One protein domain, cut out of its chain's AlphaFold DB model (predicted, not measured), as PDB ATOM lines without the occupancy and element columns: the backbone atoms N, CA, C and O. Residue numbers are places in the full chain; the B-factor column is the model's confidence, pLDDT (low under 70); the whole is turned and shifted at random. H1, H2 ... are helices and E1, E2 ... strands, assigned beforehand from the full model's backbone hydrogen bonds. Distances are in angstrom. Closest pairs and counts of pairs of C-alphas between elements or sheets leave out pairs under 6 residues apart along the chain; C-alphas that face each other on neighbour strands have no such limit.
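This is residues 106 to 129 and 136 to 307 of the 307 residues of an uncharacterized protein of Abscondita terminalis (UniProt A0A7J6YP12). One long, twisted sheet of strands E1 to E6 makes the length of the model, with the helices H1, H2 and H3 and the loop of residues 205 to 226 gathered at one end of it. The hairpin of E4 and E5 reaches past the other strands at the opposite end, and residues 302 to 307 stick out at the helical end. The printed part has 196 residues with six named strands and three named helices; along the chain come first the strands E1, E2 and E3, then the helices H1 and H2, then the strands E4, E5 and E6, and last the helix H3; the class is mixed, helices and strands, and the branched sheet has the antiparallel neighbour pairs E1 and E2, E2 and E3, E3 and E4, E4 and E5, and E4 and E6. The whole is extended, a rod with a radius of gyration of the C-alphas of 28.5 A and spans of 93 by 40 by 36 A.

E1, residues 106 to 120, is an edge strand antiparallel to E2, residues 142 to 159, at 165 degrees, with N 116 and O 147 3.0 A apart. E2 and E3, residues 164 to 183, form a hairpin at 173 degrees, with N 150 and O 174 at 2.9 A. On the other side of E3 is E4, residues 227 to 251, antiparallel at 168 degrees, with N 173 and O 238 at 2.8 A. E4 has three neighbours: E3 on one side, and on the other side E5, residues 255 to 271, beside 234 to 251, and E6, residues 274 to 281, beside 227 to 232. N 243 and O 263 are 2.8 A apart in the hairpin of E4 and E5, and N 229 and O 277 are 2.8 A apart between E4 and E6. E5 runs on into E6 at 40 degrees, and E6 bends by 59 degrees at residue 278. H1, residues 188 to 193, only grazes the sheet; its closest C-alpha to E4 is that of Ile 190, 6.5 A from Gly 227. H2, residues 199 to 204, and H3, residues 292 to 306, are not on the sheet and are apart. In H1, H2 and H3 every O i to N i+4 pair is within hydrogen-bond range.

E1 begins with C-alpha 106 at (18.133, 194.943, 66.306) and is 42.9 A long. E2 is 55.1 A, E3 60.5 A, E4 75.4 A, E5 52.3 A and E6 20.4 A. H1 and H2 have six residues each. H3, 21.5 A long, ends with C-alpha 306 at (22.961, 203.964, 122.898).

The farthest C-alphas, of Thr 216 and Gly 252, are 94.3 A apart. Residues 130 to 135 are not printed, a gap of 15.2 A between C-alphas 129 and 136. The link H2 to E4 is long. Mean pLDDT of the printed part is 73.6; 49 residues are under 70, among them 106 to 129.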
ATOM      1  N   ILE A 106      18.580 194.562  64.967       50.88
ATOM      2  CA  ILE A 106      18.133 194.943  66.306       50.88
ATOM      3  C   ILE A 106      16.746 194.340  66.488       50.88
ATOM      4  O   ILE A 106      15.778 194.826  65.900       50.88
ATOM      5  N   ASN A 107      16.637 193.284  67.290       47.50
ATOM      6  CA  ASN A 107      15.333 192.799  67.722       47.50
ATOM      7  C   ASN A 107      14.872 193.680  68.892       47.50
ATOM      8  O   ASN A 107      15.403 193.628  70.000       47.50
ATOM      9  N   SER A 108      13.909 194.562  68.613       41.09
ATOM     10  CA  SER A 108      13.491 195.599  69.554       41.09
ATOM     11  C   SER A 108      12.381 195.118  70.495       41.09
ATOM     12  O   SER A 108      11.244 194.891  70.087       41.09
ATOM     13  N   SER A 109      12.727 195.064  71.782       47.22
ATOM     14  CA  SER A 109      11.855 195.130  72.964       47.22
ATOM     15  C   SER A 109      10.882 193.963  73.218       47.22
ATOM     16  O   SER A 109       9.748 193.932  72.748       47.22
ATOM     17  N   LYS A 110      11.274 193.048  74.116       41.72
ATOM     18  CA  LYS A 110      10.336 192.148  74.809       41.72
ATOM     19  C   LYS A 110       9.976 192.752  76.165       41.72
ATOM     20  O   LYS A 110      10.736 192.635  77.125       41.72
ATOM     21  N   THR A 111       8.826 193.418  76.242       43.47
ATOM     22  CA  THR A 111       8.297 193.940  77.511       43.47
ATOM     23  C   THR A 111       7.510 192.838  78.208       43.47
ATOM     24  O   THR A 111       6.500 192.372  77.686       43.47
ATOM     25  N   THR A 112       7.971 192.409  79.383       44.72
ATOM     26  CA  THR A 112       7.254 191.408  80.189       44.72
ATOM     27  C   THR A 112       6.700 192.073  81.439       44.72
ATOM     28  O   THR A 112       7.470 192.579  82.256       44.72
ATOM     29  N   MET A 113       5.376 192.053  81.594       39.59
ATOM     30  CA  MET A 113       4.693 192.418  82.835       39.59
ATOM     31  C   MET A 113       4.162 191.146  83.485       39.59
ATOM     32  O   MET A 113       3.428 190.385  82.858       39.59
ATOM     33  N   ARG A 114       4.550 190.894  84.736       39.75
ATOM     34  CA  ARG A 114       4.037 189.759  85.514       39.75
ATOM     35  C   ARG A 114       3.613 190.257  86.885       39.75
ATOM     36  O   ARG A 114       4.424 190.841  87.601       39.75
ATOM     37  N   MET A 115       2.355 190.004  87.228       35.00
ATOM     38  CA  MET A 115       1.829 190.188  88.577       35.00
ATOM     39  C   MET A 115       1.712 188.819  89.236       35.00
ATOM     40  O   MET A 115       1.117 187.906  88.664       35.00
ATOM     41  N   VAL A 116       2.297 188.668  90.421       44.25
ATOM     42  CA  VAL A 116       2.134 187.471  91.253       44.25
ATOM     43  C   VAL A 116       1.529 187.909  92.580       44.25
ATOM     44  O   VAL A 116       2.125 188.708  93.303       44.25
ATOM     45  N   LEU A 117       0.337 187.393  92.882       38.72
ATOM     46  CA  LEU A 117      -0.308 187.527  94.187       38.72
ATOM     47  C   LEU A 117      -0.160 186.206  94.936       38.72
ATOM     48  O   LEU A 117      -0.612 185.169  94.453       38.72
ATOM     49  N   ALA A 118       0.445 186.252  96.119       43.97
ATOM     50  CA  ALA A 118       0.532 185.111  97.018       43.97
ATOM     51  C   ALA A 118      -0.140 185.444  98.355       43.97
ATOM     52  O   ALA A 118       0.108 186.495  98.953       43.97
ATOM     53  N   TYR A 119      -0.982 184.525  98.825       47.34
ATOM     54  CA  TYR A 119      -1.608 184.575 100.142       47.34
ATOM     55  C   TYR A 119      -1.041 183.446 100.994       47.34
ATOM     56  O   TYR A 119      -1.100 182.285 100.598       47.34
ATOM     57  N   SER A 120      -0.521 183.781 102.171       51.12
ATOM     58  CA  SER A 120      -0.097 182.788 103.155       51.12
ATOM     59  C   SER A 120      -0.628 183.167 104.533       51.12
ATOM     60  O   SER A 120      -0.460 184.292 105.009       51.12
ATOM     61  N   GLN A 121      -1.310 182.227 105.177       49.12
ATOM     62  CA  GLN A 121      -1.781 182.379 106.550       49.12
ATOM     63  C   GLN A 121      -0.723 181.769 107.470       49.12
ATOM     64  O   GLN A 121      -0.653 180.552 107.623       49.12
ATOM     65  N   TYR A 122       0.142 182.601 108.052       46.03
ATOM     66  CA  TYR A 122       1.164 182.108 108.974       46.03
ATOM     67  C   TYR A 122       0.598 181.924 110.382       46.03
ATOM     68  O   TYR A 122      -0.055 182.808 110.931       46.03
ATOM     69  N   ASN A 123       0.924 180.782 110.990       41.47
ATOM     70  CA  ASN A 123       0.788 180.530 112.419       41.47
ATOM     71  C   ASN A 123       2.053 179.799 112.893       41.47
ATOM     72  O   ASN A 123       2.174 178.588 112.710       41.47
ATOM     73  N   ILE A 124       3.016 180.518 113.476       44.75
ATOM     74  CA  ILE A 124       4.151 179.885 114.161       44.75
ATOM     75  C   ILE A 124       3.677 179.603 115.582       44.75
ATOM     76  O   ILE A 124       3.642 180.525 116.388       44.75
ATOM     77  N   LEU A 125       3.211 178.371 115.806       44.03
ATOM     78  CA  LEU A 125       2.986 177.628 117.060       44.03
ATOM     79  C   LEU A 125       1.720 176.768 116.891       44.03
ATOM     80  O   LEU A 125       0.589 177.216 117.096       44.03
ATOM     81  N   LYS A 126       1.913 175.498 116.511       36.81
ATOM     82  CA  LYS A 126       0.954 174.441 116.846       36.81
ATOM     83  C   LYS A 126       1.176 174.118 118.322       36.81
ATOM     84  O   LYS A 126       2.154 173.461 118.660       36.81
ATOM     85  N   LEU A 127       0.287 174.583 119.194       34.41
ATOM     86  CA  LEU A 127       0.121 173.959 120.503       34.41
ATOM     87  C   LEU A 127      -0.488 172.576 120.248       34.41
ATOM     88  O   LEU A 127      -1.614 172.463 119.761       34.41
ATOM     89  N   SER A 128       0.312 171.535 120.474       42.09
ATOM     90  CA  SER A 128      -0.149 170.149 120.507       42.09
ATOM     91  C   SER A 128      -1.186 170.029 121.624       42.09
ATOM     92  O   SER A 128      -0.840 170.156 122.794       42.09
ATOM     93  N   GLY A 129      -2.456 169.848 121.259       43.97
ATOM     94  CA  GLY A 129      -3.541 169.584 122.205       43.97
ATOM     95  C   GLY A 129      -4.535 170.731 122.375       43.97
ATOM     96  O   GLY A 129      -4.500 171.452 123.362       43.97
ATOM     97  N   GLY A 136     -11.479 179.988 114.001       48.59
ATOM     98  CA  GLY A 136     -10.335 180.758 114.499       48.59
ATOM     99  C   GLY A 136      -9.311 181.202 113.446       48.59
ATOM    100  O   GLY A 136      -8.291 181.769 113.822       48.59
ATOM    101  N   MET A 137      -9.506 180.936 112.149       47.91
ATOM    102  CA  MET A 137      -8.580 181.405 111.097       47.91
ATOM    103  C   MET A 137      -8.672 182.922 110.881       47.91
ATOM    104  O   MET A 137      -7.648 183.573 110.685       47.91
ATOM    105  N   GLN A 138      -9.869 183.508 111.015       49.66
ATOM    106  CA  GLN A 138     -10.071 184.953 110.851       49.66
ATOM    107  C   GLN A 138      -9.480 185.796 111.980       49.66
ATOM    108  O   GLN A 138      -9.331 186.993 111.797       49.66
ATOM    109  N   SER A 139      -9.102 185.205 113.119       56.72
ATOM    110  CA  SER A 139      -8.492 185.927 114.243       56.72
ATOM    111  C   SER A 139      -6.962 185.837 114.276       56.72
ATOM    112  O   SER A 139      -6.330 186.532 115.069       56.72
ATOM    113  N   LYS A 140      -6.348 185.003 113.423       64.44
ATOM    114  CA  LYS A 140      -4.915 184.658 113.491       64.44
ATOM    115  C   LYS A 140      -3.996 185.587 112.691       64.44
ATOM    116  O   LYS A 140      -2.802 185.635 112.983       64.44
ATOM    117  N   GLY A 141      -4.557 186.399 111.795       67.06
ATOM    118  CA  GLY A 141      -3.809 187.296 110.915       67.06
ATOM    119  C   GLY A 141      -3.495 186.675 109.550       67.06
ATOM    120  O   GLY A 141      -3.727 185.490 109.322       67.06
ATOM    121  N   PHE A 142      -2.991 187.484 108.620       70.25
ATOM    122  CA  PHE A 142      -2.633 187.040 107.272       70.25
ATOM    123  C   PHE A 142      -1.379 187.736 106.751       70.25
ATOM    124  O   PHE A 142      -1.120 188.902 107.069       70.25
ATOM    125  N   VAL A 143      -0.636 187.031 105.898       69.31
ATOM    126  CA  VAL A 143       0.441 187.595 105.091       69.31
ATOM    127  C   VAL A 143       0.010 187.612 103.637       69.31
ATOM    128  O   VAL A 143      -0.463 186.621 103.079       69.31
ATOM    129  N   PHE A 144       0.171 188.775 103.034       66.00
ATOM    130  CA  PHE A 144      -0.153 189.022 101.649       66.00
ATOM    131  C   PHE A 144       1.055 189.629 100.956       66.00
ATOM    132  O   PHE A 144       1.558 190.661 101.399       66.00
ATOM    133  N   THR A 145       1.490 189.004  99.867       68.56
ATOM    134  CA  THR A 145       2.617 189.479  99.071       68.56
ATOM    135  C   THR A 145       2.149 189.771  97.654       68.56
ATOM    136  O   THR A 145       1.588 188.907  96.979       68.56
ATOM    137  N   ILE A 146       2.396 191.000  97.205       64.25
ATOM    138  CA  ILE A 146       2.230 191.411  95.812       64.25
ATOM    139  C   ILE A 146       3.610 191.587  95.218       64.25
ATOM    140  O   ILE A 146       4.399 192.369  95.745       64.25
ATOM    141  N   VAL A 147       3.868 190.931  94.094       64.25
ATOM    142  CA  VAL A 147       5.050 191.190  93.277       64.25
ATOM    143  C   VAL A 147       4.610 191.728  91.926       64.25
ATOM    144  O   VAL A 147       3.909 191.050  91.175       64.25
ATOM    145  N   ASN A 148       5.067 192.935  91.615       62.97
ATOM    146  CA  ASN A 148       4.955 193.557  90.307       62.97
ATOM    147  C   ASN A 148       6.345 193.646  89.702       62.97
ATOM    148  O   ASN A 148       7.255 194.216  90.302       62.97
ATOM    149  N   GLN A 149       6.509 193.106  88.502       63.62
ATOM    150  CA  GLN A 149       7.766 193.216  87.779       63.62
ATOM    151  C   GLN A 149       7.541 193.688  86.350       63.62
ATOM    152  O   GLN A 149       6.621 193.232  85.666       63.62
ATOM    153  N   ALA A 150       8.431 194.573  85.915       61.34
ATOM    154  CA  ALA A 150       8.572 194.997  84.539       61.34
ATOM    155  C   ALA A 150      10.031 194.798  84.132       61.34
ATOM    156  O   ALA A 150      10.953 195.204  84.839       61.34
ATOM    157  N   GLY A 151      10.243 194.138  83.002       65.88
ATOM    158  CA  GLY A 151      11.573 193.923  82.455       65.88
ATOM    159  C   GLY A 151      11.591 194.158  80.959       65.88
ATOM    160  O   GLY A 151      10.610 193.866  80.271       65.88
ATOM    161  N   GLN A 152      12.722 194.663  80.486       60.28
ATOM    162  CA  GLN A 152      13.061 194.767  79.079       60.28
ATOM    163  C   GLN A 152      14.409 194.100  78.842       60.28
ATOM    164  O   GLN A 152      15.356 194.262  79.616       60.28
ATOM    165  N   VAL A 153      14.465 193.344  77.755       67.00
ATOM    166  CA  VAL A 153      15.696 192.801  77.193       67.00
ATOM    167  C   VAL A 153      15.815 193.370  75.785       67.00
ATOM    168  O   VAL A 153      14.819 193.441  75.057       67.00
ATOM    169  N   VAL A 154      17.018 193.802  75.439       64.38
ATOM    170  CA  VAL A 154      17.413 194.208  74.097       64.38
ATOM    171  C   VAL A 154      18.621 193.375  73.719       64.38
ATOM    172  O   VAL A 154      19.630 193.397  74.424       64.38
ATOM    173  N   ASP A 155      18.508 192.678  72.600       63.91
ATOM    174  CA  ASP A 155      19.560 191.836  72.053       63.91
ATOM    175  C   ASP A 155      19.953 192.348  70.670       63.91
ATOM    176  O   ASP A 155      19.106 192.752  69.864       63.91
ATOM    177  N   GLY A 156      21.255 192.347  70.409       63.62
ATOM    178  CA  GLY A 156      21.818 192.694  69.118       63.62
ATOM    179  C   GLY A 156      23.022 191.826  68.805       63.62
ATOM    180  O   GLY A 156      23.959 191.727  69.599       63.62
ATOM    181  N   ASP A 157      23.008 191.240  67.619       74.00
ATOM    182  CA  ASP A 157      24.129 190.512  67.053       74.00
ATOM    183  C   ASP A 157      24.747 191.290  65.886       74.00
ATOM    184  O   ASP A 157      24.081 192.010  65.130       74.00
ATOM    185  N   TYR A 158      26.062 191.170  65.751       77.62
ATOM    186  CA  TYR A 158      26.795 191.762  64.649       77.62
ATOM    187  C   TYR A 158      27.961 190.878  64.223       77.62
ATOM    188  O   TYR A 158      28.822 190.511  65.021       77.62
ATOM    189  N   LYS A 159      28.022 190.558  62.930       84.06
ATOM    190  CA  LYS A 159      29.148 189.829  62.341       84.06
ATOM    191  C   LYS A 159      30.219 190.831  61.922       84.06
ATOM    192  O   LYS A 159      30.077 191.467  60.883       84.06
ATOM    193  N   ILE A 160      31.268 190.972  62.737       85.81
ATOM    194  CA  ILE A 160      32.414 191.848  62.439       85.81
ATOM    195  C   ILE A 160      33.214 191.250  61.273       85.81
ATOM    196  O   ILE A 160      33.546 191.947  60.320       85.81
ATOM    197  N   LEU A 161      33.474 189.942  61.336       87.06
ATOM    198  CA  LEU A 161      34.060 189.126  60.269       87.06
ATOM    199  C   LEU A 161      33.217 187.845  60.118       87.06
ATOM    200  O   LEU A 161      32.463 187.515  61.036       87.06
ATOM    201  N   PRO A 162      33.320 187.086  59.011       83.44
ATOM    202  CA  PRO A 162      32.646 185.790  58.889       83.44
ATOM    203  C   PRO A 162      32.957 184.832  60.050       83.44
ATOM    204  O   PRO A 162      32.077 184.084  60.469       83.44
ATOM    205  N   GLU A 163      34.182 184.909  60.567       83.81
ATOM    206  CA  GLU A 163      34.701 184.131  61.690       83.81
ATOM    207  C   GLU A 163      34.483 184.820  63.048       83.81
ATOM    208  O   GLU A 163      34.541 184.147  64.066       83.81
ATOM    209  N   LEU A 164      34.231 186.140  63.090       83.12
ATOM    210  CA  LEU A 164      34.129 186.934  64.325       83.12
ATOM    211  C   LEU A 164      32.722 187.515  64.514       83.12
ATOM    212  O   LEU A 164      32.330 188.475  63.841       83.12
ATOM    213  N   LYS A 165      31.990 186.988  65.494       79.38
ATOM    214  CA  LYS A 165      30.656 187.451  65.889       79.38
ATOM    215  C   LYS A 165      30.712 188.233  67.199       79.38
ATOM    216  O   LYS A 165      31.304 187.782  68.175       79.38
ATOM    217  N   TYR A 166      30.041 189.375  67.232       82.00
ATOM    218  CA  TYR A 166      29.795 190.163  68.431       82.00
ATOM    219  C   TYR A 166      28.327 190.066  68.838       82.00
ATOM    220  O   TYR A 166      27.440 190.165  67.996       82.00
ATOM    221  N   ASN A 167      28.080 189.898  70.133       70.75
ATOM    222  CA  ASN A 167      26.750 189.826  70.715       70.75
ATOM    223  C   ASN A 167      26.680 190.810  71.882       70.75
ATOM    224  O   ASN A 167      27.527 190.775  72.782       70.75
ATOM    225  N   LEU A 168      25.661 191.661  71.867       76.69
ATOM    226  CA  LEU A 168      25.334 192.600  72.926       76.69
ATOM    227  C   LEU A 168      23.941 192.274  73.460       76.69
ATOM    228  O   LEU A 168      22.960 192.350  72.725       76.69
ATOM    229  N   THR A 169      23.860 191.997  74.756       73.94
ATOM    230  CA  THR A 169      22.591 191.872  75.475       73.94
ATOM    231  C   THR A 169      22.529 192.928  76.562       73.94
ATOM    232  O   THR A 169      23.369 192.967  77.467       73.94
ATOM    233  N   CYS A 170      21.493 193.752  76.507       73.38
ATOM    234  CA  CYS A 170      21.165 194.741  77.517       73.38
ATOM    235  C   CYS A 170      19.862 194.346  78.200       73.38
ATOM    236  O   CYS A 170      18.855 194.064  77.557       73.38
ATOM    237  N   PHE A 171      19.866 194.367  79.523       70.25
ATOM    238  CA  PHE A 171      18.711 194.022  80.325       70.25
ATOM    239  C   PHE A 171      18.493 195.069  81.404       70.25
ATOM    240  O   PHE A 171      19.414 195.423  82.140       70.25
ATOM    241  N   ALA A 172      17.249 195.522  81.510       74.81
ATOM    242  CA  ALA A 172      16.780 196.389  82.573       74.81
ATOM    243  C   ALA A 172      15.525 195.770  83.190       74.81
ATOM    244  O   ALA A 172      14.574 195.423  82.487       74.81
ATOM    245  N   ARG A 173      15.503 195.638  84.514       74.00
ATOM    246  CA  ARG A 173      14.345 195.145  85.262       74.00
ATOM    247  C   ARG A 173      14.079 196.019  86.469       74.00
ATOM    248  O   ARG A 173      14.995 196.356  87.214       74.00
ATOM    249  N   TYR A 174      12.802 196.288  86.691       75.50
ATOM    250  CA  TYR A 174      12.288 196.862  87.918       75.50
ATOM    251  C   TYR A 174      11.308 195.890  88.572       75.50
ATOM    252  O   TYR A 174      10.384 195.392  87.923       75.50
ATOM    253  N   VAL A 175      11.521 195.600  89.852       75.00
ATOM    254  CA  VAL A 175      10.644 194.752  90.660       75.00
ATOM    255  C   VAL A 175      10.225 195.517  91.899       75.00
ATOM    256  O   VAL A 175      11.062 196.053  92.618       75.00
ATOM    257  N   VAL A 176       8.925 195.522  92.164       75.81
ATOM    258  CA  VAL A 176       8.333 195.988  93.414       75.81
ATOM    259  C   VAL A 176       7.660 194.796  94.062       75.81
ATOM    260  O   VAL A 176       6.708 194.241  93.513       75.81
ATOM    261  N   SER A 177       8.146 194.407  95.231       75.62
ATOM    262  CA  SER A 177       7.498 193.427  96.092       75.62
ATOM    263  C   SER A 177       6.980 194.124  97.339       75.62
ATOM    264  O   SER A 177       7.699 194.879  97.983       75.62
ATOM    265  N   LYS A 178       5.717 193.893  97.682       79.19
ATOM    266  CA  LYS A 178       5.085 194.429  98.880       79.19
ATOM    267  C   LYS A 178       4.492 193.296  99.684       79.19
ATOM    268  O   LYS A 178       3.510 192.691  99.264       79.19
ATOM    269  N   THR A 179       5.066 193.055 100.853       77.69
ATOM    270  CA  THR A 179       4.580 192.064 101.806       77.69
ATOM    271  C   THR A 179       3.910 192.766 102.974       77.69
ATOM    272  O   THR A 179       4.545 193.501 103.726       77.69
ATOM    273  N   ILE A 180       2.613 192.533 103.135       81.12
ATOM    274  CA  ILE A 180       1.801 193.035 104.237       81.12
ATOM    275  C   ILE A 180       1.489 191.866 105.161       81.12
ATOM    276  O   ILE A 180       0.814 190.923 104.766       81.12
ATOM    277  N   HIS A 181       1.928 191.962 106.407       83.81
ATOM    278  CA  HIS A 181       1.559 191.050 107.478       83.81
ATOM    279  C   HIS A 181       0.633 191.775 108.452       83.81
ATOM    280  O   HIS A 181       1.053 192.704 109.147       83.81
ATOM    281  N   ASN A 182      -0.626 191.354 108.494       83.69
ATOM    282  CA  ASN A 182      -1.596 191.812 109.473       83.69
ATOM    283  C   ASN A 182      -1.713 190.782 110.593       83.69
ATOM    284  O   ASN A 182      -2.107 189.650 110.340       83.69
ATOM    285  N   MET A 183      -1.395 191.182 111.820       86.50
ATOM    286  CA  MET A 183      -1.559 190.391 113.037       86.50
ATOM    287  C   MET A 183      -2.728 190.975 113.816       86.50
ATOM    288  O   MET A 183      -2.641 192.082 114.346       86.50
ATOM    289  N   TYR A 184      -3.836 190.252 113.842       85.56
ATOM    290  CA  TYR A 184      -5.062 190.695 114.499       85.56
ATOM    291  C   TYR A 184      -5.019 190.464 116.006       85.56
ATOM    292  O   TYR A 184      -4.181 189.709 116.487       85.56
ATOM    293  N   GLU A 185      -5.939 191.080 116.748       82.50
ATOM    294  CA  GLU A 185      -5.987 191.011 118.218       82.50
ATOM    295  C   GLU A 185      -6.017 189.572 118.760       82.50
ATOM    296  O   GLU A 185      -5.386 189.269 119.769       82.50
ATOM    297  N   GLY A 186      -6.686 188.657 118.054       77.94
ATOM    298  CA  GLY A 186      -6.738 187.239 118.419       77.94
ATOM    299  C   GLY A 186      -5.494 186.418 118.051       77.94
ATOM    300  O   GLY A 186      -5.430 185.237 118.407       77.94
ATOM    301  N   SER A 187      -4.517 187.011 117.358       78.38
ATOM    302  CA  SER A 187      -3.302 186.337 116.900       78.38
ATOM    303  C   SER A 187      -2.413 185.970 118.083       78.38
ATOM    304  O   SER A 187      -2.321 186.699 119.072       78.38
ATOM    305  N   ASN A 188      -1.712 184.844 117.975       76.62
ATOM    306  CA  ASN A 188      -0.760 184.395 118.988       76.62
ATOM    307  C   ASN A 188       0.335 185.439 119.268       76.62
ATOM    308  O   ASN A 188       0.753 185.577 120.414       76.62
ATOM    309  N   VAL A 189       0.734 186.221 118.258       80.44
ATOM    310  CA  VAL A 189       1.678 187.328 118.434       80.44
ATOM    311  C   VAL A 189       1.095 188.367 119.384       80.44
ATOM    312  O   VAL A 189       1.729 188.703 120.377       80.44
ATOM    313  N   ILE A 190      -0.129 188.841 119.141       84.62
ATOM    314  CA  ILE A 190      -0.755 189.859 119.999       84.62
ATOM    315  C   ILE A 190      -1.023 189.312 121.403       84.62
ATOM    316  O   ILE A 190      -0.800 190.013 122.388       84.62
ATOM    317  N   LYS A 191      -1.404 188.035 121.516       84.31
ATOM    318  CA  LYS A 191      -1.529 187.358 122.812       84.31
ATOM    319  C   LYS A 191      -0.205 187.331 123.575       84.31
ATOM    320  O   LYS A 191      -0.208 187.633 124.760       84.31
ATOM    321  N   ALA A 192       0.925 187.075 122.912       83.12
ATOM    322  CA  ALA A 192       2.243 187.130 123.549       83.12
ATOM    323  C   ALA A 192       2.586 188.542 124.059       83.12
ATOM    324  O   ALA A 192       3.076 188.686 125.179       83.12
ATOM    325  N   TYR A 193       2.242 189.592 123.300       84.75
ATOM    326  CA  TYR A 193       2.403 190.989 123.739       84.75
ATOM    327  C   TYR A 193       1.575 191.349 124.987       84.75
ATOM    328  O   TYR A 193       1.871 192.348 125.646       84.75
ATOM    329  N   ASN A 194       0.561 190.544 125.311       86.94
ATOM    330  CA  ASN A 194      -0.392 190.780 126.394       86.94
ATOM    331  C   ASN A 194      -0.425 189.669 127.455       86.94
ATOM    332  O   ASN A 194      -1.300 189.709 128.319       86.94
ATOM    333  N   ALA A 195       0.482 188.691 127.395       87.88
ATOM    334  CA  ALA A 195       0.460 187.536 128.285       87.88
ATOM    335  C   ALA A 195       0.912 187.918 129.705       87.88
ATOM    336  O   ALA A 195       2.092 188.191 129.930       87.88
ATOM    337  N   ASP A 196      -0.027 187.930 130.649       88.88
ATOM    338  CA  ASP A 196       0.192 188.257 132.065       88.88
ATOM    339  C   ASP A 196      -0.623 187.367 133.025       88.88
ATOM    340  O   ASP A 196      -0.928 187.772 134.143       88.88
ATOM    341  N   GLU A 197      -0.975 186.155 132.585       87.25
ATOM    342  CA  GLU A 197      -1.903 185.242 133.277       87.25
ATOM    343  C   GLU A 197      -1.468 184.880 134.705       87.25
ATOM    344  O   GLU A 197      -2.297 184.771 135.605       87.25
ATOM    345  N   THR A 198      -0.164 184.703 134.922       90.56
ATOM    346  CA  THR A 198       0.431 184.449 136.241       90.56
ATOM    347  C   THR A 198       1.571 185.426 136.486       90.56
ATOM    348  O   THR A 198       2.152 185.956 135.538       90.56
ATOM    349  N   THR A 199       1.939 185.639 137.753       87.62
ATOM    350  CA  THR A 199       3.100 186.470 138.117       87.62
ATOM    351  C   THR A 199       4.377 185.971 137.445       87.62
ATOM    352  O   THR A 199       5.099 186.764 136.858       87.62
ATOM    353  N   ILE A 200       4.591 184.651 137.405       87.00
ATOM    354  CA  ILE A 200       5.749 184.028 136.747       87.00
ATOM    355  C   ILE A 200       5.769 184.345 135.244       87.00
ATOM    356  O   ILE A 200       6.786 184.798 134.722       87.00
ATOM    357  N   VAL A 201       4.647 184.149 134.541       86.88
ATOM    358  CA  VAL A 201       4.549 184.430 133.096       86.88
ATOM    359  C   VAL A 201       4.722 185.921 132.821       86.88
ATOM    360  O   VAL A 201       5.462 186.294 131.915       86.88
ATOM    361  N   ARG A 202       4.069 186.775 133.610       90.62
ATOM    362  CA  ARG A 202       4.135 188.232 133.483       90.62
ATOM    363  C   ARG A 202       5.561 188.739 133.667       90.62
ATOM    364  O   ARG A 202       6.046 189.500 132.835       90.62
ATOM    365  N   ASP A 203       6.235 188.304 134.725       88.50
ATOM    366  CA  ASP A 203       7.563 188.794 135.084       88.50
ATOM    367  C   ASP A 203       8.629 188.256 134.109       88.50
ATOM    368  O   ASP A 203       9.585 188.966 133.791       88.50
ATOM    369  N   ALA A 204       8.419 187.075 133.514       88.69
ATOM    370  CA  ALA A 204       9.240 186.544 132.422       88.69
ATOM    371  C   ALA A 204       8.930 187.163 131.040       88.69
ATOM    372  O   ALA A 204       9.754 187.084 130.128       88.69
ATOM    373  N   ASN A 205       7.762 187.786 130.851       88.19
ATOM    374  CA  ASN A 205       7.354 188.303 129.549       88.19
ATOM    375  C   ASN A 205       8.169 189.548 129.157       88.19
ATOM    376  O   ASN A 205       8.068 190.619 129.765       88.19
ATOM    377  N   ILE A 206       8.954 189.411 128.088       87.31
ATOM    378  CA  ILE A 206       9.784 190.485 127.538       87.31
ATOM    379  C   ILE A 206       8.978 191.555 126.800       87.31
ATOM    380  O   ILE A 206       9.519 192.613 126.511       87.31
ATOM    381  N   PHE A 207       7.705 191.321 126.470       86.44
ATOM    382  CA  PHE A 207       6.879 192.263 125.710       86.44
ATOM    383  C   PHE A 207       6.143 193.281 126.580       86.44
ATOM    384  O   PHE A 207       5.853 194.378 126.096       86.44
ATOM    385  N   LEU A 208       5.926 192.993 127.860       89.25
ATOM    386  CA  LEU A 208       5.321 193.934 128.802       89.25
ATOM    387  C   LEU A 208       6.287 195.077 129.158       89.25
ATOM    388  O   LEU A 208       7.500 194.964 128.972       89.25
ATOM    389  N   TYR A 209       5.755 196.204 129.622       88.56
ATOM    390  CA  TYR A 209       6.546 197.361 130.046       88.56
ATOM    391  C   TYR A 209       6.834 197.290 131.545       88.56
ATOM    392  O   TYR A 209       5.901 197.193 132.339       88.56
ATOM    393  N   GLN A 210       8.115 197.374 131.899       88.25
ATOM    394  CA  GLN A 210       8.600 197.645 133.251       88.25
ATOM    395  C   GLN A 210       9.048 199.105 133.302       88.25
ATOM    396  O   GLN A 210       9.737 199.548 132.381       88.25
ATOM    397  N   ASP A 211       8.679 199.853 134.343       85.19
ATOM    398  CA  ASP A 211       9.246 201.190 134.528       85.19
ATOM    399  C   ASP A 211      10.706 201.061 134.996       85.19
ATOM    400  O   ASP A 211      10.942 200.440 136.033       85.19
ATOM    401  N   PRO A 212      11.697 201.622 134.278       83.62
ATOM    402  CA  PRO A 212      13.092 201.565 134.715       83.62
ATOM    403  C   PRO A 212      13.336 202.272 136.053       83.62
ATOM    404  O   PRO A 212      14.275 201.927 136.762       83.62
ATOM    405  N   ASN A 213      12.492 203.251 136.402       84.50
ATOM    406  CA  ASN A 213      12.612 204.002 137.653       84.50
ATOM    407  C   ASN A 213      11.970 203.277 138.842       84.50
ATOM    408  O   ASN A 213      12.211 203.654 139.985       84.50
ATOM    409  N   ASP A 214      11.159 202.250 138.579       86.94
ATOM    410  CA  ASP A 214      10.568 201.391 139.603       86.94
ATOM    411  C   ASP A 214      10.588 199.925 139.137       86.94
ATOM    412  O   ASP A 214       9.604 199.417 138.584       86.94
ATOM    413  N   PRO A 215      11.711 199.213 139.353       82.44
ATOM    414  CA  PRO A 215      11.844 197.801 138.995       82.44
ATOM    415  C   PRO A 215      10.948 196.863 139.817       82.44
ATOM    416  O   PRO A 215      10.808 195.697 139.456       82.44
ATOM    417  N   THR A 216      10.374 197.343 140.926       84.62
ATOM    418  CA  THR A 216       9.548 196.536 141.836       84.62
ATOM    419  C   THR A 216       8.073 196.528 141.444       84.62
ATOM    420  O   THR A 216       7.334 195.617 141.823       84.62
ATOM    421  N   ALA A 217       7.640 197.507 140.645       87.44
ATOM    422  CA  ALA A 217       6.296 197.549 140.091       87.44
ATOM    423  C   ALA A 217       6.025 196.348 139.164       87.44
ATOM    424  O   ALA A 217       6.919 195.894 138.452       87.44
ATOM    425  N   PRO A 218       4.785 195.837 139.095       87.12
ATOM    426  CA  PRO A 218       4.443 194.771 138.161       87.12
ATOM    427  C   PRO A 218       4.511 195.253 136.706       87.12
ATOM    428  O   PRO A 218       4.032 196.342 136.378       87.12
ATOM    429  N   LYS A 219       5.015 194.400 135.807       90.56
ATOM    430  CA  LYS A 219       5.022 194.678 134.364       90.56
ATOM    431  C   LYS A 219       3.605 194.865 133.820       90.56
ATOM    432  O   LYS A 219       2.699 194.092 134.129       90.56
ATOM    433  N   ILE A 220       3.417 195.856 132.948       90.06
ATOM    434  CA  ILE A 220       2.103 196.225 132.398       90.06
ATOM    435  C   ILE A 220       1.995 195.981 130.890       90.06
ATOM    436  O   ILE A 220       2.962 196.126 130.140       90.06
ATOM    437  N   LYS A 221       0.779 195.675 130.418       90.12
ATOM    438  CA  LYS A 221       0.477 195.483 128.988       90.12
ATOM    439  C   LYS A 221       0.777 196.734 128.178       90.12
ATOM    440  O   LYS A 221       0.345 197.839 128.526       90.12
ATOM    441  N   VAL A 222       1.472 196.531 127.061       84.38
ATOM    442  CA  VAL A 222       1.792 197.596 126.109       84.38
ATOM    443  C   VAL A 222       0.804 197.677 124.963       84.38
ATOM    444  O   VAL A 222       0.666 198.761 124.431       84.38
ATOM    445  N   LEU A 223       0.097 196.603 124.598       85.19
ATOM    446  CA  LEU A 223      -0.819 196.585 123.452       85.19
ATOM    447  C   LEU A 223      -2.186 195.983 123.829       85.19
ATOM    448  O   LEU A 223      -2.583 194.975 123.256       85.19
ATOM    449  N   PRO A 224      -2.921 196.566 124.794       78.81
ATOM    450  CA  PRO A 224      -4.141 195.950 125.322       78.81
ATOM    451  C   PRO A 224      -5.245 195.786 124.269       78.81
ATOM    452  O   PRO A 224      -5.983 194.812 124.332       78.81
ATOM    453  N   ASN A 225      -5.323 196.708 123.302       83.12
ATOM    454  CA  ASN A 225      -6.287 196.699 122.203       83.12
ATOM    455  C   ASN A 225      -5.568 197.021 120.881       83.12
ATOM    456  O   ASN A 225      -4.594 197.783 120.864       83.12
ATOM    457  N   GLY A 226      -6.098 196.517 119.770       85.81
ATOM    458  CA  GLY A 226      -5.550 196.679 118.429       85.81
ATOM    459  C   GLY A 226      -4.513 195.618 118.056       85.81
ATOM    460  O   GLY A 226      -3.792 195.070 118.885       85.81
ATOM    461  N   GLY A 227      -4.415 195.346 116.760       87.75
ATOM    462  CA  GLY A 227      -3.403 194.474 116.184       87.75
ATOM    463  C   GLY A 227      -2.188 195.231 115.641       87.75
ATOM    464  O   GLY A 227      -2.035 196.446 115.806       87.75
ATOM    465  N   ILE A 228      -1.305 194.498 114.968       86.44
ATOM    466  CA  ILE A 228      -0.053 195.007 114.401       86.44
ATOM    467  C   ILE A 228      -0.055 194.774 112.894       86.44
ATOM    468  O   ILE A 228      -0.258 193.655 112.431       86.44
ATOM    469  N   ARG A 229       0.281 195.808 112.122       86.31
ATOM    470  CA  ARG A 229       0.576 195.692 110.692       86.31
ATOM    471  C   ARG A 229       2.055 195.906 110.441       86.31
ATOM    472  O   ARG A 229       2.620 196.924 110.840       86.31
ATOM    473  N   ARG A 230       2.668 194.983 109.713       83.81
ATOM    474  CA  ARG A 230       4.021 195.134 109.172       83.81
ATOM    475  C   ARG A 230       3.929 195.181 107.650       83.81
ATOM    476  O   ARG A 230       3.275 194.331 107.060       83.81
ATOM    477  N   SER A 231       4.540 196.183 107.032       84.44
ATOM    478  CA  SER A 231       4.753 196.250 105.586       84.44
ATOM    479  C   SER A 231       6.248 196.177 105.334       84.44
ATOM    480  O   SER A 231       7.009 196.943 105.928       84.44
ATOM    481  N   LEU A 232       6.650 195.250 104.478       79.38
ATOM    482  CA  LEU A 232       7.983 195.184 103.908       79.38
ATOM    483  C   LEU A 232       7.836 195.442 102.416       79.38
ATOM    484  O   LEU A 232       7.272 194.623 101.691       79.38
ATOM    485  N   ASP A 233       8.334 196.586 101.986       81.12
ATOM    486  CA  ASP A 233       8.333 196.983 100.591       81.12
ATOM    487  C   ASP A 233       9.782 196.776 100.097       81.12
ATOM    488  O   ASP A 233      10.734 197.214 100.741       81.12
ATOM    489  N   ASN A 234       9.967 196.031  99.010       73.00
ATOM    490  CA  ASN A 234      11.255 195.700  98.407       73.00
ATOM    491  C   ASN A 234      11.248 196.159  96.947       73.00
ATOM    492  O   ASN A 234      10.530 195.602  96.116       73.00
ATOM    493  N   ASN A 235      12.056 197.173  96.654       78.25
ATOM    494  CA  ASN A 235      12.200 197.729  95.317       78.25
ATOM    495  C   ASN A 235      13.583 197.370  94.780       78.25
ATOM    496  O   ASN A 235      14.588 197.830  95.327       78.25
ATOM    497  N   LEU A 236      13.625 196.594  93.701       76.25
ATOM    498  CA  LEU A 236      14.842 196.175  93.017       76.25
ATOM    499  C   LEU A 236      14.888 196.794  91.619       76.25
ATOM    500  O   LEU A 236      14.022 196.521  90.789       76.25
ATOM    501  N   SER A 237      15.948 197.544  91.340       77.88
ATOM    502  CA  SER A 237      16.348 197.920  89.984       77.88
ATOM    503  C   SER A 237      17.586 197.115  89.605       77.88
ATOM    504  O   SER A 237      18.605 197.188  90.291       77.88
ATOM    505  N   SER A 238      17.506 196.337  88.529       71.56
ATOM    506  CA  SER A 238      18.603 195.502  88.039       71.56
ATOM    507  C   SER A 238      18.932 195.858  86.599       71.56
ATOM    508  O   SER A 238      18.045 195.903  85.746       71.56
ATOM    509  N   TYR A 239      20.215 196.083  86.341       77.56
ATOM    510  CA  TYR A 239      20.766 196.361  85.025       77.56
ATOM    511  C   TYR A 239      21.877 195.362  84.732       77.56
ATOM    512  O   TYR A 239      22.784 195.167  85.545       77.56
ATOM    513  N   VAL A 240      21.818 194.724  83.568       76.75
ATOM    514  CA  VAL A 240      22.861 193.812  83.099       76.75
ATOM    515  C   VAL A 240      23.231 194.195  81.677       76.75
ATOM    516  O   VAL A 240      22.361 194.308  80.819       76.75
ATOM    517  N   VAL A 241      24.527 194.357  81.433       79.00
ATOM    518  CA  VAL A 241      25.094 194.491  80.092       79.00
ATOM    519  C   VAL A 241      26.034 193.321  79.881       79.00
ATOM    520  O   VAL A 241      26.904 193.045  80.713       79.00
ATOM    521  N   ARG A 242      25.839 192.602  78.783       76.50
ATOM    522  CA  ARG A 242      26.645 191.450  78.414       76.50
ATOM    523  C   ARG A 242      27.204 191.661  77.020       76.50
ATOM    524  O   ARG A 242      26.446 191.834  76.074       76.50
ATOM    525  N   ASN A 243      28.520 191.575  76.928       75.31
ATOM    526  CA  ASN A 243      29.273 191.618  75.689       75.31
ATOM    527  C   ASN A 243      29.867 190.225  75.458       75.31
ATOM    528  O   ASN A 243      30.471 189.656  76.371       75.31
ATOM    529  N   SER A 244      29.704 189.677  74.258       77.56
ATOM    530  CA  SER A 244      30.325 188.414  73.848       77.56
ATOM    531  C   SER A 244      30.976 188.575  72.488       77.56
ATOM    532  O   SER A 244      30.325 188.997  71.536       77.56
ATOM    533  N   LEU A 245      32.245 188.207  72.393       80.19
ATOM    534  CA  LEU A 245      32.987 188.068  71.149       80.19
ATOM    535  C   LEU A 245      33.292 186.589  70.950       80.19
ATOM    536  O   LEU A 245      33.936 185.976  71.800       80.19
ATOM    537  N   ASN A 246      32.835 186.043  69.832       77.38
ATOM    538  CA  ASN A 246      33.033 184.647  69.469       77.38
ATOM    539  C   ASN A 246      33.812 184.616  68.154       77.38
ATOM    540  O   ASN A 246      33.348 185.172  67.155       77.38
ATOM    541  N   TYR A 247      34.995 184.012  68.169       80.75
ATOM    542  CA  TYR A 247      35.865 183.850  67.014       80.75
ATOM    543  C   TYR A 247      36.052 182.370  66.711       80.75
ATOM    544  O   TYR A 247      36.677 181.676  67.505       80.75
ATOM    545  N   ASN A 248      35.561 181.924  65.561       81.38
ATOM    546  CA  ASN A 248      35.625 180.524  65.158       81.38
ATOM    547  C   ASN A 248      36.264 180.443  63.774       81.38
ATOM    548  O   ASN A 248      35.711 180.960  62.795       81.38
ATOM    549  N   LYS A 249      37.436 179.811  63.681       82.75
ATOM    550  CA  LYS A 249      38.162 179.647  62.420       82.75
ATOM    551  C   LYS A 249      38.794 178.268  62.305       82.75
ATOM    552  O   LYS A 249      39.566 177.851  63.161       82.75
ATOM    553  N   THR A 250      38.560 177.622  61.171       85.44
ATOM    554  CA  THR A 250      39.240 176.382  60.785       85.44
ATOM    555  C   THR A 250      40.428 176.708  59.874       85.44
ATOM    556  O   THR A 250      40.281 177.388  58.854       85.44
ATOM    557  N   PHE A 251      41.623 176.246  60.238       84.81
ATOM    558  CA  PHE A 251      42.832 176.326  59.425       84.81
ATOM    559  C   PHE A 251      43.058 174.986  58.713       84.81
ATOM    560  O   PHE A 251      43.449 173.988  59.321       84.81
ATOM    561  N   GLY A 252      42.829 174.969  57.399       81.88
ATOM    562  CA  GLY A 252      42.951 173.751  56.592       81.88
ATOM    563  C   GLY A 252      41.945 172.673  57.014       81.88
ATOM    564  O   GLY A 252      40.809 172.989  57.352       81.88
ATOM    565  N   THR A 253      42.361 171.405  56.980       75.75
ATOM    566  CA  THR A 253      41.540 170.245  57.384       75.75
ATOM    567  C   THR A 253      41.840 169.725  58.793       75.75
ATOM    568  O   THR A 253      41.170 168.797  59.232       75.75
ATOM    569  N   ALA A 254      42.837 170.277  59.496       73.94
ATOM    570  CA  ALA A 254      43.380 169.664  60.716       73.94
ATOM    571  C   ALA A 254      43.268 170.521  61.988       73.94
ATOM    572  O   ALA A 254      43.435 169.983  63.081       73.94
ATOM    573  N   HIS A 255      43.014 171.830  61.880       70.19
ATOM    574  CA  HIS A 255      43.048 172.724  63.040       70.19
ATOM    575  C   HIS A 255      41.805 173.603  63.110       70.19
ATOM    576  O   HIS A 255      41.480 174.308  62.161       70.19
ATOM    577  N   GLU A 256      41.146 173.604  64.261       80.69
ATOM    578  CA  GLU A 256      40.023 174.474  64.591       80.69
ATOM    579  C   GLU A 256      40.416 175.357  65.772       80.69
ATOM    580  O   GLU A 256      41.051 174.896  66.723       80.69
ATOM    581  N   LEU A 257      40.097 176.643  65.675       77.81
ATOM    582  CA  LEU A 257      40.331 177.620  66.722       77.81
ATOM    583  C   LEU A 257      39.019 178.313  67.061       77.81
ATOM    584  O   LEU A 257      38.532 179.130  66.277       77.81
ATOM    585  N   ASP A 258      38.536 178.027  68.266       74.75
ATOM    586  CA  ASP A 258      37.397 178.685  68.888       74.75
ATOM    587  C   ASP A 258      37.873 179.520  70.072       74.75
ATOM    588  O   ASP A 258      38.405 179.014  71.062       74.75
ATOM    589  N   VAL A 259      37.693 180.830  69.966       79.31
ATOM    590  CA  VAL A 259      38.047 181.788  71.007       79.31
ATOM    591  C   VAL A 259      36.801 182.546  71.409       79.31
ATOM    592  O   VAL A 259      36.131 183.168  70.586       79.31
ATOM    593  N   LEU A 260      36.516 182.535  72.707       75.25
ATOM    594  CA  LEU A 260      35.349 183.189  73.268       75.25
ATOM    595  C   LEU A 260      35.769 184.169  74.361       75.25
ATOM    596  O   LEU A 260      36.376 183.795  75.362       75.25
ATOM    597  N   CYS A 261      35.422 185.438  74.171       80.44
ATOM    598  CA  CYS A 261      35.668 186.500  75.135       80.44
ATOM    599  C   CYS A 261      34.331 187.081  75.587       80.44
ATOM    600  O   CYS A 261      33.593 187.681  74.804       80.44
ATOM    601  N   ARG A 262      34.009 186.894  76.870       70.81
ATOM    602  CA  ARG A 262      32.772 187.386  77.478       70.81
ATOM    603  C   ARG A 262      33.067 188.383  78.573       70.81
ATOM    604  O   ARG A 262      33.892 188.145  79.447       70.81
ATOM    605  N   HIS A 263      32.300 189.460  78.570       77.00
ATOM    606  CA  HIS A 263      32.291 190.447  79.630       77.00
ATOM    607  C   HIS A 263      30.850 190.673  80.088       77.00
ATOM    608  O   HIS A 263      29.954 190.880  79.270       77.00
ATOM    609  N   ARG A 264      30.614 190.651  81.401       76.69
ATOM    610  CA  ARG A 264      29.293 190.909  81.986       76.69
ATOM    611  C   ARG A 264      29.407 191.937  83.099       76.69
ATOM    612  O   ARG A 264      30.008 191.656  84.130       76.69
ATOM    613  N   VAL A 265      28.741 193.071  82.917       76.19
ATOM    614  CA  VAL A 265      28.548 194.078  83.963       76.19
ATOM    615  C   VAL A 265      27.146 193.921  84.530       76.19
ATOM    616  O   VAL A 265      26.172 193.806  83.785       76.19
ATOM    617  N   ARG A 266      27.036 193.912  85.857       80.19
ATOM    618  CA  ARG A 266      25.760 193.862  86.572       80.19
ATOM    619  C   ARG A 266      25.730 194.960  87.622       80.19
ATOM    620  O   ARG A 266      26.658 195.077  88.413       80.19
ATOM    621  N   SER A 267      24.632 195.701  87.656       71.44
ATOM    622  CA  SER A 267      24.322 196.654  88.713       71.44
ATOM    623  C   SER A 267      22.960 196.323  89.301       71.44
ATOM    624  O   SER A 267      21.970 196.222  88.576       71.44
ATOM    625  N   ASN A 268      22.921 196.135  90.615       74.62
ATOM    626  CA  ASN A 268      21.703 195.854  91.355       74.62
ATOM    627  C   ASN A 268      21.559 196.892  92.453       74.62
ATOM    628  O   ASN A 268      22.433 197.031  93.308       74.62
ATOM    629  N   TRP A 269      20.428 197.578  92.450       63.94
ATOM    630  CA  TRP A 269      20.074 198.519  93.489       63.94
ATOM    631  C   TRP A 269      18.810 198.049  94.179       63.94
ATOM    632  O   TRP A 269      17.768 197.905  93.537       63.94
ATOM    633  N   THR A 270      18.893 197.847  95.490       73.56
ATOM    634  CA  THR A 270      17.757 197.376  96.279       73.56
ATOM    635  C   THR A 270      17.443 198.360  97.393       73.56
ATOM    636  O   THR A 270      18.347 198.874  98.050       73.56
ATOM    637  N   ARG A 271      16.156 198.638  97.613       70.81
ATOM    638  CA  ARG A 271      15.668 199.420  98.757       70.81
ATOM    639  C   ARG A 271      14.616 198.624  99.508       70.81
ATOM    640  O   ARG A 271      13.697 198.097  98.891       70.81
ATOM    641  N   PHE A 272      14.730 198.625 100.835       74.50
ATOM    642  CA  PHE A 272      13.847 197.881 101.735       74.50
ATOM    643  C   PHE A 272      13.117 198.798 102.730       74.50
ATOM    644  O   PHE A 272      13.392 198.732 103.934       74.50
ATOM    645  N   PRO A 273      12.227 199.701 102.281       75.81
ATOM    646  CA  PRO A 273      11.381 200.439 103.206       75.81
ATOM    647  C   PRO A 273      10.562 199.479 104.081       75.81
ATOM    648  O   PRO A 273       9.797 198.642 103.603       75.81
ATOM    649  N   LYS A 274      10.732 199.623 105.396       74.50
ATOM    650  CA  LYS A 274       9.985 198.886 106.414       74.50
ATOM    651  C   LYS A 274       9.003 199.828 107.080       74.50
ATOM    652  O   LYS A 274       9.352 200.948 107.443       74.50
ATOM    653  N   LEU A 275       7.783 199.354 107.278       78.75
ATOM    654  CA  LEU A 275       6.759 200.080 108.009       78.75
ATOM    655  C   LEU A 275       6.140 199.171 109.059       78.75
ATOM    656  O   LEU A 275       5.601 198.110 108.748       78.75
ATOM    657  N   HIS A 276       6.155 199.632 110.301       82.19
ATOM    658  CA  HIS A 276       5.474 198.975 111.405       82.19
ATOM    659  C   HIS A 276       4.409 199.913 111.962       82.19
ATOM    660  O   HIS A 276       4.680 201.075 112.255       82.19
ATOM    661  N   ARG A 277       3.180 199.414 112.084       83.88
ATOM    662  CA  ARG A 277       2.061 200.120 112.709       83.88
ATOM    663  C   ARG A 277       1.488 199.235 113.805       83.88
ATOM    664  O   ARG A 277       1.155 198.083 113.551       83.88
ATOM    665  N   PHE A 278       1.372 199.787 115.002       85.06
ATOM    666  CA  PHE A 278       0.840 199.109 116.185       85.06
ATOM    667  C   PHE A 278      -0.545 199.678 116.520       85.06
ATOM    668  O   PHE A 278      -0.846 200.800 116.125       85.06
ATOM    669  N   GLY A 279      -1.400 198.930 117.218       83.19
ATOM    670  CA  GLY A 279      -2.690 199.438 117.716       83.19
ATOM    671  C   GLY A 279      -3.756 199.650 116.652       83.19
ATOM    672  O   GLY A 279      -4.578 200.551 116.789       83.19
ATOM    673  N   LEU A 280      -3.727 198.883 115.565       86.06
ATOM    674  CA  LEU A 280      -4.728 198.992 114.507       86.06
ATOM    675  C   LEU A 280      -5.968 198.169 114.854       86.06
ATOM    676  O   LEU A 280      -5.876 196.954 115.010       86.06
ATOM    677  N   GLN A 281      -7.133 198.809 114.923       85.00
ATOM    678  CA  GLN A 281      -8.409 198.109 115.096       85.00
ATOM    679  C   GLN A 281      -8.939 197.656 113.735       85.00
ATOM    680  O   GLN A 281      -9.565 198.432 113.011       85.00
ATOM    681  N   TYR A 282      -8.666 196.405 113.370       79.06
ATOM    682  CA  TYR A 282      -9.042 195.852 112.065       79.06
ATOM    683  C   TYR A 282     -10.561 195.816 111.854       79.06
ATOM    684  O   TYR A 282     -11.023 196.220 110.789       79.06
ATOM    685  N   ASP A 283     -11.327 195.486 112.896       78.19
ATOM    686  CA  ASP A 283     -12.796 195.418 112.850       78.19
ATOM    687  C   ASP A 283     -13.477 196.797 112.918       78.19
ATOM    688  O   ASP A 283     -14.686 196.914 112.737       78.19
ATOM    689  N   ARG A 284     -12.708 197.870 113.158       80.06
ATOM    690  CA  ARG A 284     -13.195 199.259 113.200       80.06
ATOM    691  C   ARG A 284     -12.550 200.130 112.124       80.06
ATOM    692  O   ARG A 284     -12.157 201.260 112.391       80.06
ATOM    693  N   GLY A 285     -12.376 199.594 110.917       76.50
ATOM    694  CA  GLY A 285     -11.877 200.366 109.772       76.50
ATOM    695  C   GLY A 285     -10.397 200.761 109.861       76.50
ATOM    696  O   GLY A 285      -9.998 201.773 109.296       76.50
ATOM    697  N   MET A 286      -9.571 199.979 110.568       79.12
ATOM    698  CA  MET A 286      -8.133 200.228 110.770       79.12
ATOM    699  C   MET A 286      -7.805 201.537 111.505       79.12
ATOM    700  O   MET A 286      -6.725 202.103 111.319       79.12
ATOM    701  N   VAL A 287      -8.703 202.011 112.372       82.94
ATOM    702  CA  VAL A 287      -8.426 203.172 113.228       82.94
ATOM    703  C   VAL A 287      -7.236 202.867 114.139       82.94
ATOM    704  O   VAL A 287      -7.158 201.810 114.771       82.94
ATOM    705  N   HIS A 288      -6.294 203.808 114.196       78.62
ATOM    706  CA  HIS A 288      -5.097 203.701 115.020       78.62
ATOM    707  C   HIS A 288      -5.385 204.155 116.454       78.62
ATOM    708  O   HIS A 288      -5.792 205.293 116.688       78.62
ATOM    709  N   LEU A 289      -5.148 203.271 117.422       79.75
ATOM    710  CA  LEU A 289      -5.165 203.602 118.843       79.75
ATOM    711  C   LEU A 289      -3.846 204.243 119.256       79.75
ATOM    712  O   LEU A 289      -2.768 203.803 118.859       79.75
ATOM    713  N   ARG A 290      -3.927 205.252 120.124       75.31
ATOM    714  CA  ARG A 290      -2.741 205.803 120.778       75.31
ATOM    715  C   ARG A 290      -2.279 204.836 121.864       75.31
ATOM    716  O   ARG A 290      -3.032 204.535 122.786       75.31
ATOM    717  N   ILE A 291      -1.025 204.406 121.779       79.62
ATOM    718  CA  ILE A 291      -0.444 203.426 122.699       79.62
ATOM    719  C   ILE A 291       0.761 204.040 123.434       79.62
ATOM    720  O   ILE A 291       1.911 203.735 123.119       79.62
ATOM    721  N   PRO A 292       0.543 204.942 124.405       79.50
ATOM    722  CA  PRO A 292       1.631 205.709 125.021       79.50
ATOM    723  C   PRO A 292       2.643 204.825 125.766       79.50
ATOM    724  O   PRO A 292       3.837 205.107 125.752       79.50
ATOM    725  N   ARG A 293       2.186 203.719 126.366       81.25
ATOM    726  CA  ARG A 293       3.045 202.769 127.094       81.25
ATOM    727  C   ARG A 293       4.003 202.016 126.172       81.25
ATOM    728  O   ARG A 293       5.158 201.823 126.530       81.25
ATOM    729  N   TYR A 294       3.542 201.650 124.977       81.19
ATOM    730  CA  TYR A 294       4.387 201.032 123.955       81.19
ATOM    731  C   TYR A 294       5.512 201.977 123.519       81.19
ATOM    732  O   TYR A 294       6.669 201.577 123.470       81.19
ATOM    733  N   TRP A 295       5.189 203.251 123.271       80.50
ATOM    734  CA  TRP A 295       6.197 204.249 122.904       80.50
ATOM    735  C   TRP A 295       7.194 204.518 124.028       80.50
ATOM    736  O   TRP A 295       8.390 204.579 123.768       80.50
ATOM    737  N   ARG A 296       6.723 204.615 125.277       82.31
ATOM    738  CA  ARG A 296       7.598 204.803 126.440       82.31
ATOM    739  C   ARG A 296       8.570 203.636 126.612       82.31
ATOM    740  O   ARG A 296       9.756 203.861 126.808       82.31
ATOM    741  N   LYS A 297       8.082 202.403 126.446       82.69
ATOM    742  CA  LYS A 297       8.921 201.205 126.414       82.69
ATOM    743  C   LYS A 297       9.998 201.289 125.334       82.69
ATOM    744  O   LYS A 297      11.175 201.149 125.639       82.69
ATOM    745  N   PHE A 298       9.583 201.539 124.094       81.00
ATOM    746  CA  PHE A 298      10.479 201.581 122.942       81.00
ATOM    747  C   PHE A 298      11.580 202.635 123.104       81.00
ATOM    748  O   PHE A 298      12.738 202.369 122.807       81.00
ATOM    749  N   ILE A 299      11.227 203.823 123.606       82.00
ATOM    750  CA  ILE A 299      12.186 204.904 123.867       82.00
ATOM    751  C   ILE A 299      13.187 204.488 124.950       82.00
ATOM    752  O   ILE A 299      14.386 204.656 124.752       82.00
ATOM    753  N   ASN A 300      12.719 203.911 126.060       80.06
ATOM    754  CA  ASN A 300      13.600 203.484 127.150       80.06
ATOM    755  C   ASN A 300      14.573 202.378 126.703       80.06
ATOM    756  O   ASN A 300      15.758 202.443 127.011       80.06
ATOM    757  N   GLU A 301      14.094 201.393 125.939       76.38
ATOM    758  CA  GLU A 301      14.941 200.332 125.378       76.38
ATOM    759  C   GLU A 301      15.956 200.885 124.367       76.38
ATOM    760  O   GLU A 301      17.114 200.477 124.375       76.38
ATOM    761  N   ALA A 302      15.559 201.847 123.530       71.31
ATOM    762  CA  ALA A 302      16.460 202.470 122.563       71.31
ATOM    763  C   ALA A 302      17.562 203.309 123.231       71.31
ATOM    764  O   ALA A 302      18.702 203.292 122.770       71.31
ATOM    765  N   ILE A 303      17.245 204.020 124.318       70.94
ATOM    766  CA  ILE A 303      18.221 204.800 125.094       70.94
ATOM    767  C   ILE A 303      19.259 203.877 125.740       70.94
ATOM    768  O   ILE A 303      20.445 204.178 125.687       70.94
ATOM    769  N   HIS A 304      18.840 202.727 126.275       60.34
ATOM    770  CA  HIS A 304      19.755 201.748 126.869       60.34
ATOM    771  C   HIS A 304      20.714 201.081 125.873       60.34
ATOM    772  O   HIS A 304      21.735 200.559 126.296       60.34
ATOM    773  N   ILE A 305      20.402 201.076 124.574       57.69
ATOM    774  CA  ILE A 305      21.290 200.531 123.530       57.69
ATOM    775  C   ILE A 305      22.337 201.570 123.082       57.69
ATOM    776  O   ILE A 305      23.363 201.204 122.516       57.69
ATOM    777  N   MET A 306      22.076 202.863 123.304       50.41
ATOM    778  CA  MET A 306      22.961 203.964 122.898       50.41
ATOM    779  C   MET A 306      23.882 204.478 124.017       50.41
ATOM    780  O   MET A 306      24.735 205.318 123.735       50.41
ATOM    781  N   ALA A 307      23.700 204.004 125.250       46.25
ATOM    782  CA  ALA A 307      24.539 204.301 126.413       46.25
ATOM    783  C   ALA A 307      25.494 203.136 126.696       46.25
ATOM    784  O   ALA A 307      26.649 203.420 127.081       46.25
TER     785      ALA A 307